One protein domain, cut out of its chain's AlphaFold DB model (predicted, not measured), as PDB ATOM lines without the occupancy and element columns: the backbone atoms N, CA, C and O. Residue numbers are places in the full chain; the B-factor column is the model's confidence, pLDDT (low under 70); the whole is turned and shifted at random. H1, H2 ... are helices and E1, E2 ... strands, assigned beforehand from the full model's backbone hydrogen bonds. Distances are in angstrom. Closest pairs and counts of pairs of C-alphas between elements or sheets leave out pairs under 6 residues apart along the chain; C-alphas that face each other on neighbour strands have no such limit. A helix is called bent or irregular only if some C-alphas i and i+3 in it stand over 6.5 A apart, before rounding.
ATOM      1  N   SER A 127     217.872 184.879 137.862       97.38
ATOM      2  CA  SER A 127     216.592 185.397 138.353       97.38
ATOM      3  C   SER A 127     216.302 184.941 139.781       97.38
ATOM      4  O   SER A 127     215.844 185.752 140.586       97.38
ATOM      5  N   TRP A 128     216.633 183.692 140.116       98.00
ATOM      6  CA  TRP A 128     216.454 183.122 141.448       98.00
ATOM      7  C   TRP A 128     217.346 183.836 142.469       98.00
ATOM      8  O   TRP A 128     216.859 184.337 143.482       98.00
ATOM      9  N   TRP A 129     218.634 184.021 142.154       97.56
ATOM     10  CA  TRP A 129     219.571 184.763 143.012       97.56
ATOM     11  C   TRP A 129     219.151 186.219 143.210       97.56
ATOM     12  O   TRP A 129     219.305 186.803 144.286       97.56
ATOM     13  N   THR A 130     218.586 186.824 142.168       97.94
ATOM     14  CA  THR A 130     218.025 188.173 142.242       97.94
ATOM     15  C   THR A 130     216.784 188.226 143.132       97.94
ATOM     16  O   THR A 130     216.652 189.176 143.904       97.94
ATOM     17  N   ALA A 131     215.904 187.225 143.069       97.75
ATOM     18  CA  ALA A 131     214.746 187.112 143.955       97.75
ATOM     19  C   ALA A 131     215.167 186.910 145.419       97.75
ATOM     20  O   ALA A 131     214.594 187.549 146.305       97.75
ATOM     21  N   LEU A 132     216.206 186.104 145.667       97.81
ATOM     22  CA  LEU A 132     216.751 185.889 147.008       97.81
ATOM     23  C   LEU A 132     217.273 187.193 147.602       97.81
ATOM     24  O   LEU A 132     216.821 187.593 148.671       97.81
ATOM     25  N   ARG A 133     218.157 187.902 146.888       97.50
ATOM     26  CA  ARG A 133     218.693 189.195 147.351       97.50
ATOM     27  C   ARG A 133     217.581 190.192 147.656       97.50
ATOM     28  O   ARG A 133     217.547 190.736 148.749       97.50
ATOM     29  N   LYS A 134     216.617 190.361 146.743       97.88
ATOM     30  CA  LYS A 134     215.477 191.269 146.954       97.88
ATOM     31  C   LYS A 134     214.639 190.891 148.176       97.88
ATOM     32  O   LYS A 134     214.206 191.782 148.901       97.88
ATOM     33  N   SER A 135     214.419 189.596 148.403       97.88
ATOM     34  CA  SER A 135     213.666 189.106 149.563       97.88
ATOM     35  C   SER A 135     214.422 189.364 150.865       97.88
ATOM     36  O   SER A 135     213.829 189.839 151.828       97.88
ATOM     37  N   LEU A 136     215.733 189.115 150.894       96.38
ATOM     38  CA  LEU A 136     216.566 189.376 152.070       96.38
ATOM     39  C   LEU A 136     216.708 190.880 152.354       96.38
ATOM     40  O   LEU A 136     216.588 191.290 153.506       96.38
ATOM     41  N   ASP A 137     216.866 191.709 151.320       96.44
ATOM     42  CA  ASP A 137     216.895 193.170 151.446       96.44
ATOM     43  C   ASP A 137     215.564 193.696 152.002       96.44
ATOM     44  O   ASP A 137     215.544 194.504 152.930       96.44
ATOM     45  N   ALA A 138     214.430 193.208 151.489       96.69
ATOM     46  CA  ALA A 138     213.115 193.579 152.004       96.69
ATOM     47  C   ALA A 138     212.902 193.104 153.452       96.69
ATOM     48  O   ALA A 138     212.365 193.856 154.267       96.69
ATOM     49  N   LEU A 139     213.360 191.894 153.791       95.81
ATOM     50  CA  LEU A 139     213.290 191.354 155.149       95.81
ATOM     51  C   LEU A 139     214.130 192.170 156.138       95.81
ATOM     52  O   LEU A 139     213.698 192.385 157.269       95.81
ATOM     53  N   SER A 140     215.288 192.673 155.705       93.94
ATOM     54  CA  SER A 140     216.172 193.492 156.540       93.94
ATOM     55  C   SER A 140     215.496 194.761 157.074       93.94
ATOM     56  O   SER A 140     215.855 195.243 158.148       93.94
ATOM     57  N   GLY A 141     214.488 195.268 156.354       93.06
ATOM     58  CA  GLY A 141     213.684 196.426 156.741       93.06
ATOM     59  C   GLY A 141     212.474 196.119 157.633       93.06
ATOM     60  O   GLY A 141     211.791 197.056 158.041       93.06
ATOM     61  N   ALA A 142     212.171 194.848 157.925       93.00
ATOM     62  CA  ALA A 142     211.021 194.476 158.748       93.00
ATOM     63  C   ALA A 142     211.292 194.689 160.249       93.00
ATOM     64  O   ALA A 142     212.384 194.396 160.747       93.00
ATOM     65  N   GLU A 143     210.273 195.146 160.988       90.44
ATOM     66  CA  GLU A 143     210.333 195.276 162.450       90.44
ATOM     67  C   GLU A 143     210.353 193.881 163.105       90.44
ATOM     68  O   GLU A 143     209.353 193.157 163.034       90.44
ATOM     69  N   PRO A 144     211.455 193.477 163.764       84.12
ATOM     70  CA  PRO A 144     211.601 192.113 164.244       84.12
ATOM     71  C   PRO A 144     210.682 191.796 165.440       84.12
ATOM     72  O   PRO A 144     210.327 192.687 166.217       84.12
ATOM     73  N   PRO A 145     210.319 190.517 165.653       79.94
ATOM     74  CA  PRO A 145     209.433 190.104 166.735       79.94
ATOM     75  C   PRO A 145     210.084 190.254 168.118       79.94
ATOM     76  O   PRO A 145     209.441 190.801 169.014       79.94
ATOM     77  N   ARG A 146     211.349 189.823 168.294       73.44
ATOM     78  CA  ARG A 146     212.210 189.991 169.494       73.44
ATOM     79  C   ARG A 146     213.685 189.786 169.135       73.44
ATOM     80  O   ARG A 146     213.982 189.215 168.094       73.44
ATOM     81  N   GLU A 147     214.608 190.176 170.019       67.88
ATOM     82  CA  GLU A 147     216.032 189.834 169.871       67.88
ATOM     83  C   GLU A 147     216.306 188.334 170.035       67.88
ATOM     84  O   GLU A 147     216.140 187.792 171.132       67.88
ATOM     85  N   THR A 148     216.783 187.690 168.966       64.88
ATOM     86  CA  THR A 148     217.068 186.246 168.919       64.88
ATOM     87  C   THR A 148     218.439 185.899 169.506       64.88
ATOM     88  O   THR A 148     218.568 184.914 170.230       64.88
ATOM     89  N   VAL A 149     219.464 186.724 169.249       73.56
ATOM     90  CA  VAL A 149     220.844 186.503 169.725       73.56
ATOM     91  C   VAL A 149     221.317 187.683 170.578       73.56
ATOM     92  O   VAL A 149     221.528 188.804 170.098       73.56
ATOM     93  N   ARG A 150     221.505 187.421 171.875       82.56
ATOM     94  CA  ARG A 150     221.981 188.401 172.864       82.56
ATOM     95  C   ARG A 150     223.457 188.180 173.185       82.56
ATOM     96  O   ARG A 150     223.910 187.038 173.198       82.56
ATOM     97  N   GLN A 151     224.170 189.255 173.528       87.56
ATOM     98  CA  GLN A 151     225.597 189.193 173.883       87.56
ATOM     99  C   GLN A 151     225.898 188.136 174.965       87.56
ATOM    100  O   GLN A 151     226.746 187.291 174.705       87.56
ATOM    101  N   PRO A 152     225.140 188.035 176.083       89.25
ATOM    102  CA  PRO A 152     225.430 187.032 177.114       89.25
ATOM    103  C   PRO A 152     225.284 185.582 176.639       89.25
ATOM    104  O   PRO A 152     225.927 184.682 177.172       89.25
ATOM    105  N   TRP A 153     224.421 185.329 175.648       87.44
ATOM    106  CA  TRP A 153     224.323 184.001 175.045       87.44
ATOM    107  C   TRP A 153     225.566 183.707 174.199       87.44
ATOM    108  O   TRP A 153     226.135 182.626 174.333       87.44
ATOM    109  N   ALA A 154     226.009 184.670 173.385       87.00
ATOM    110  CA  ALA A 154     227.196 184.523 172.546       87.00
ATOM    111  C   ALA A 154     228.458 184.333 173.402       87.00
ATOM    112  O   ALA A 154     229.207 183.387 173.162       87.00
ATOM    113  N   ASP A 155     228.626 185.150 174.447       90.88
ATOM    114  CA  ASP A 155     229.744 185.092 175.401       90.88
ATOM    115  C   ASP A 155     229.866 183.728 176.091       90.88
ATOM    116  O   ASP A 155     230.959 183.332 176.491       90.88
ATOM    117  N   ARG A 156     228.753 182.996 176.218       91.25
ATOM    118  CA  ARG A 156     228.738 181.624 176.733       91.25
ATOM    119  C   ARG A 156     229.046 180.596 175.642       91.25
ATOM    120  O   ARG A 156     229.884 179.727 175.846       91.25
ATOM    121  N   VAL A 157     228.366 180.681 174.498       90.94
ATOM    122  CA  VAL A 157     228.372 179.632 173.461       90.94
ATOM    123  C   VAL A 157     229.662 179.612 172.641       90.94
ATOM    124  O   VAL A 157     230.158 178.534 172.324       90.94
ATOM    125  N   PHE A 158     230.234 180.769 172.302       91.00
ATOM    126  CA  PHE A 158     231.451 180.823 171.481       91.00
ATOM    127  C   PHE A 158     232.651 180.165 172.183       91.00
ATOM    128  O   PHE A 158     233.278 179.297 171.569       91.00
ATOM    129  N   PRO A 159     232.948 180.462 173.464       92.62
ATOM    130  CA  PRO A 159     234.023 179.766 174.165       92.62
ATOM    131  C   PRO A 159     233.755 178.271 174.336       92.62
ATOM    132  O   PRO A 159     234.668 177.472 174.159       92.62
ATOM    133  N   GLU A 160     232.513 177.891 174.652       94.69
ATOM    134  CA  GLU A 160     232.130 176.499 174.912       94.69
ATOM    135  C   GLU A 160     232.265 175.608 173.669       94.69
ATOM    136  O   GLU A 160     232.842 174.527 173.749       94.69
ATOM    137  N   PHE A 161     231.757 176.061 172.519       91.94
ATOM    138  CA  PHE A 161     231.669 175.227 171.316       91.94
ATOM    139  C   PHE A 161     232.766 175.499 170.288       91.94
ATOM    140  O   PHE A 161     233.095 174.607 169.509       91.94
ATOM    141  N   LEU A 162     233.324 176.713 170.262       91.44
ATOM    142  CA  LEU A 162     234.306 177.129 169.256       91.44
ATOM    143  C   LEU A 162     235.694 177.409 169.851       91.44
ATOM    144  O   LEU A 162     236.643 177.606 169.097       91.44
ATOM    145  N   GLY A 163     235.832 177.450 171.182       92.44
ATOM    146  CA  GLY A 163     237.105 177.740 171.851       92.44
ATOM    147  C   GLY A 163     237.625 179.165 171.628       92.44
ATOM    148  O   GLY A 163     238.797 179.436 171.885       92.44
ATOM    149  N   ILE A 164     236.775 180.078 171.148       90.94
ATOM    150  CA  ILE A 164     237.113 181.477 170.855       90.94
ATOM    151  C   ILE A 164     236.194 182.426 171.635       90.94
ATOM    152  O   ILE A 164     235.058 182.059 171.935       90.94
ATOM    153  N   PRO A 165     236.638 183.650 171.979       90.56
ATOM    154  CA  PRO A 165     235.746 184.643 172.562       90.56
ATOM    155  C   PRO A 165     234.637 185.017 171.576       90.56
ATOM    156  O   PRO A 165     234.837 185.030 170.359       90.56
ATOM    157  N   ALA A 166     233.467 185.356 172.110       87.44
ATOM    158  CA  ALA A 166     232.380 185.860 171.289       87.44
ATOM    159  C   ALA A 166     232.746 187.214 170.665       87.44
ATOM    160  O   ALA A 166     233.319 188.070 171.350       87.44
ATOM    161  N   PRO A 167     232.384 187.460 169.396       86.81
ATOM    162  CA  PRO A 167     232.461 188.799 168.843       86.81
ATOM    163  C   PRO A 167     231.497 189.729 169.592       86.81
ATOM    164  O   PRO A 167     230.408 189.331 170.021       86.81
ATOM    165  N   THR A 168     231.882 190.996 169.729       87.81
ATOM    166  CA  THR A 168     230.965 192.028 170.221       87.81
ATOM    167  C   THR A 168     229.899 192.292 169.165       87.81
ATOM    168  O   THR A 168     230.208 192.684 168.042       87.81
ATOM    169  N   ILE A 169     228.633 192.105 169.525       85.19
ATOM    170  CA  ILE A 169     227.500 192.350 168.637       85.19
ATOM    171  C   ILE A 169     227.222 193.857 168.611       85.19
ATOM    172  O   ILE A 169     226.497 194.378 169.462       85.19
ATOM    173  N   THR A 170     227.807 194.559 167.641       83.81
ATOM    174  CA  THR A 170     227.660 196.018 167.487       83.81
ATOM    175  C   THR A 170     226.463 196.421 166.637       83.81
ATOM    176  O   THR A 170     225.885 197.479 166.858       83.81
ATOM    177  N   GLU A 171     226.094 195.588 165.672       83.94
ATOM    178  CA  GLU A 171     225.049 195.862 164.691       83.94
ATOM    179  C   GLU A 171     224.172 194.625 164.506       83.94
ATOM    180  O   GLU A 171     224.605 193.488 164.732       83.94
ATOM    181  N   ARG A 172     222.911 194.858 164.140       87.31
ATOM    182  CA  ARG A 172     221.931 193.803 163.907       87.31
ATOM    183  C   ARG A 172     221.119 194.092 162.658       87.31
ATOM    184  O   ARG A 172     220.765 195.238 162.407       87.31
ATOM    185  N   VAL A 173     220.788 193.031 161.933       89.50
ATOM    186  CA  VAL A 173     219.919 193.068 160.754       89.50
ATOM    187  C   VAL A 173     218.828 192.014 160.910       89.50
ATOM    188  O   VAL A 173     219.103 190.901 161.363       89.50
ATOM    189  N   THR A 174     217.588 192.362 160.563       92.44
ATOM    190  CA  THR A 174     216.473 191.409 160.560       92.44
ATOM    191  C   THR A 174     216.683 190.354 159.468       92.44
ATOM    192  O   THR A 174     216.917 190.686 158.310       92.44
ATOM    193  N   GLY A 175     216.602 189.076 159.829       92.44
ATOM    194  CA  GLY A 175     216.786 187.946 158.920       92.44
ATOM    195  C   GLY A 175     215.895 186.755 159.270       92.44
ATOM    196  O   GLY A 175     215.219 186.755 160.299       92.44
ATOM    197  N   HIS A 176     215.911 185.732 158.411       92.06
ATOM    198  CA  HIS A 176     215.048 184.549 158.516       92.06
ATOM    199  C   HIS A 176     215.458 183.597 159.646       92.06
ATOM    200  O   HIS A 176     214.672 182.797 160.091       92.06
ATOM    201  N   GLY A 177     216.689 183.622 160.151       88.69
ATOM    202  CA  GLY A 177     217.076 182.804 161.311       88.69
ATOM    203  C   GLY A 177     217.158 181.288 161.128       88.69
ATOM    204  O   GLY A 177     217.789 180.643 161.958       88.69
ATOM    205  N   ASP A 178     216.605 180.742 160.048       89.25
ATOM    206  CA  ASP A 178     216.831 179.365 159.602       89.25
ATOM    207  C   ASP A 178     216.957 179.288 158.071       89.25
ATOM    208  O   ASP A 178     216.241 178.564 157.381       89.25
ATOM    209  N   LEU A 179     217.807 180.148 157.502       91.06
ATOM    210  CA  LEU A 179     218.016 180.226 156.055       91.06
ATOM    211  C   LEU A 179     218.956 179.099 155.590       91.06
ATOM    212  O   LEU A 179     220.156 179.307 155.427       91.06
ATOM    213  N   GLN A 180     218.398 177.907 155.402       91.38
ATOM    214  CA  GLN A 180     219.094 176.710 154.920       91.38
ATOM    215  C   GLN A 180     218.488 176.193 153.610       91.38
ATOM    216  O   GLN A 180     217.345 176.508 153.284       91.38
ATOM    217  N   TRP A 181     219.228 175.367 152.865       94.50
ATOM    218  CA  TRP A 181     218.799 174.835 151.559       94.50
ATOM    219  C   TRP A 181     217.509 174.004 151.610       94.50
ATOM    220  O   TRP A 181     216.785 173.943 150.618       94.50
ATOM    221  N   ALA A 182     217.185 173.417 152.765       92.06
ATOM    222  CA  ALA A 182     215.919 172.721 153.000       92.06
ATOM    223  C   ALA A 182     214.709 173.667 153.119       92.06
ATOM    224  O   ALA A 182     213.577 173.230 152.940       92.06
ATOM    225  N   ASN A 183     214.936 174.960 153.375       95.12
ATOM    226  CA  ASN A 183     213.900 175.988 153.518       95.12
ATOM    227  C   ASN A 183     213.816 176.918 152.297       95.12
ATOM    228  O   ASN A 183     213.149 177.951 152.339       95.12
ATOM    229  N   LEU A 184     214.501 176.573 151.208       96.69
ATOM    230  CA  LEU A 184     214.522 177.343 149.972       96.69
ATOM    231  C   LEU A 184     214.017 176.465 148.838       96.69
ATOM    232  O   LEU A 184     214.577 175.399 148.587       96.69
ATOM    233  N   THR A 185     212.975 176.907 148.142       97.62
ATOM    234  CA  THR A 185     212.513 176.197 146.948       97.62
ATOM    235  C   THR A 185     213.395 176.471 145.741       97.62
ATOM    236  O   THR A 185     214.063 177.507 145.640       97.62
ATOM    237  N   HIS A 186     213.350 175.548 144.785       95.44
ATOM    238  CA  HIS A 186     213.807 175.802 143.425       95.44
ATOM    239  C   HIS A 186     213.023 176.970 142.787       95.44
ATOM    240  O   HIS A 186     212.099 177.506 143.390       95.44
ATOM    241  N   ASP A 187     213.376 177.383 141.569       93.69
ATOM    242  CA  ASP A 187     212.674 178.437 140.824       93.69
ATOM    243  C   ASP A 187     211.181 178.111 140.564       93.69
ATOM    244  O   ASP A 187     210.882 177.023 140.060       93.69
ATOM    245  N   PRO A 188     210.239 179.033 140.870       95.75
ATOM    246  CA  PRO A 188     210.437 180.324 141.542       95.75
ATOM    247  C   PRO A 188     210.769 180.182 143.035       95.75
ATOM    248  O   PRO A 188     210.129 179.411 143.747       95.75
ATOM    249  N   LEU A 189     211.731 180.984 143.516       97.88
ATOM    250  CA  LEU A 189     212.118 181.018 144.931       97.88
ATOM    251  C   LEU A 189     210.912 181.298 145.828       97.88
ATOM    252  O   LEU A 189     210.250 182.317 145.650       97.88
ATOM    253  N   VAL A 190     210.752 180.492 146.872       98.12
ATOM    254  CA  VAL A 190     209.946 180.753 148.063       98.12
ATOM    255  C   VAL A 190     210.780 180.372 149.288       98.12
ATOM    256  O   VAL A 190     211.391 179.302 149.325       98.12
ATOM    257  N   ILE A 191     210.829 181.261 150.280       97.81
ATOM    258  CA  ILE A 191     211.489 181.027 151.568       97.81
ATOM    259  C   ILE A 191     210.451 180.445 152.529       97.81
ATOM    260  O   ILE A 191     209.405 181.058 152.758       97.81
ATOM    261  N   LEU A 192     210.727 179.262 153.064       95.69
ATOM    262  CA  LEU A 192     209.843 178.499 153.944       95.69
ATOM    263  C   LEU A 192     210.279 178.609 155.410       95.69
ATOM    264  O   LEU A 192     211.408 178.975 155.696       95.69
ATOM    265  N   ASP A 193     209.392 178.189 156.312       91.25
ATOM    266  CA  ASP A 193     209.637 178.013 157.752       91.25
ATOM    267  C   ASP A 193     209.902 179.291 158.571       91.25
ATOM    268  O   ASP A 193     210.909 179.460 159.255       91.25
ATOM    269  N   TRP A 194     208.910 180.182 158.567       92.31
ATOM    270  CA  TRP A 194     208.931 181.495 159.228       92.31
ATOM    271  C   TRP A 194     208.691 181.462 160.751       92.31
ATOM    272  O   TRP A 194     208.315 182.474 161.349       92.31
ATOM    273  N   GLU A 195     208.892 180.314 161.411       86.81
ATOM    274  CA  GLU A 195     208.762 180.200 162.875       86.81
ATOM    275  C   GLU A 195     209.839 181.002 163.617       86.81
ATOM    276  O   GLU A 195     209.614 181.539 164.704       86.81
ATOM    277  N   ARG A 196     211.015 181.111 163.002       86.62
ATOM    278  CA  ARG A 196     212.152 181.879 163.493       86.62
ATOM    279  C   ARG A 196     212.385 182.968 162.476       86.62
ATOM    280  O   ARG A 196     212.426 182.693 161.297       86.62
ATOM    281  N   TRP A 197     212.479 184.201 162.937       90.75
ATOM    282  CA  TRP A 197     213.023 185.342 162.210       90.75
ATOM    283  C   TRP A 197     213.235 186.450 163.240       90.75
ATOM    284  O   TRP A 197     212.646 186.437 164.325       90.75
ATOM    285  N   GLY A 198     214.124 187.388 162.956       90.44
ATOM    286  CA  GLY A 198     214.466 188.424 163.920       90.44
ATOM    287  C   GLY A 198     215.844 189.005 163.682       90.44
ATOM    288  O   GLY A 198     216.422 188.791 162.620       90.44
ATOM    289  N   PRO A 199     216.381 189.766 164.640       88.44
ATOM    290  CA  PRO A 199     217.613 190.488 164.449       88.44
ATOM    291  C   PRO A 199     218.797 189.558 164.736       88.44
ATOM    292  O   PRO A 199     218.932 188.998 165.830       88.44
ATOM    293  N   PHE A 200     219.675 189.433 163.750       83.31
ATOM    294  CA  PHE A 200     220.919 188.677 163.833       83.31
ATOM    295  C   PHE A 200     222.111 189.627 163.822       83.31
ATOM    296  O   PHE A 200     222.010 190.701 163.223       83.31
ATOM    297  N   PRO A 201     223.233 189.265 164.469       82.44
ATOM    298  CA  PRO A 201     224.477 190.010 164.331       82.44
ATOM    299  C   PRO A 201     224.823 190.181 162.851       82.44
ATOM    300  O   PRO A 201     224.863 189.192 162.116       82.44
ATOM    301  N   SER A 202     225.066 191.412 162.403       75.62
ATOM    302  CA  SER A 202     225.586 191.614 161.053       75.62
ATOM    303  C   SER A 202     227.078 191.299 161.031       75.62
ATOM    304  O   SER A 202     227.836 191.698 161.916       75.62
TER     305      SER A 202
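Overview. This is residues 127 to 202 of the 210 residues of an uncharacterized protein of Streptomyces microflavus (UniProt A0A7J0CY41). Look for a loose, elongated shape with a helix at each far end, H1 and H2, and between them a small two-stranded hairpin, E1 and E2. A long loop, residues 176 to 197, leaves the hairpin, runs out beside H1 toward its first residue and folds back to E2. The printed part has 76 residues with two named helices and two named strands, in the order H1, H2, E1, E2; the sheet's order is E1 - E2, antiparallel. The class is mixed, helices and strands, but under half of the residues, 34 of 76, are in named elements. The whole is loose, with a radius of gyration of the C-alphas of 14.4 A, and the C-alphas span 40 by 25 by 21 A.

Arrangement. Start at H1, residues 127 to 140, and go on along the printed part to H2, residues 151 to 162; these two helices are apart. Next find the hairpin of E1, residues 172 to 175, and E2, residues 198 to 201, antiparallel neighbours with 133 degrees between their directions. There N 173 and O 200 are within hydrogen-bond range at 2.9 A, and so are N 175 and O 198 at 2.8 A. The C-alphas of Thr 174 and Pro 199 face each other at 4.2 A. Look back to the last residue of H1: the C-alphas of Ser 140 and Thr 174 are 4.5 A apart, the closest of H1 and E1, whose centres are 13.9 A apart. H1 and E2 are apart, and so are H2 and E2. In H1 every O i to N i+4 pair is within hydrogen-bond range; in H2 7 of 8 are.

Along the chain. Find C-alpha 127 at (216.592, 185.397, 138.353); from there H1 runs 19.9 A to C-alpha 140 at (216.172, 193.492, 156.540). H2 begins with C-alpha 151 at (225.597, 189.193, 173.883) and is 15.6 A long to C-alpha 162. It is neither bent nor irregular, but only just: C-alphas 156 and 159 are 6.2 A apart. E1 measures 9.3 A from C-alpha 172 to C-alpha 175. E2 measures 10.1 A from C-alpha 198 to C-alpha 201, which you find at (224.477, 190.010, 164.331).

Size, cuts and confidence. The two C-alphas farthest apart are those of Ser 127 and Glu 160, at 40.7 A. The printed part has no cut. The links from H1 to H2 and from H2 to E1 are short, while that from E1 to E2 is long, with 22 residues. The mean pLDDT of the printed part is 90.4; look for low confidence, under 70, at residues 147 to 148.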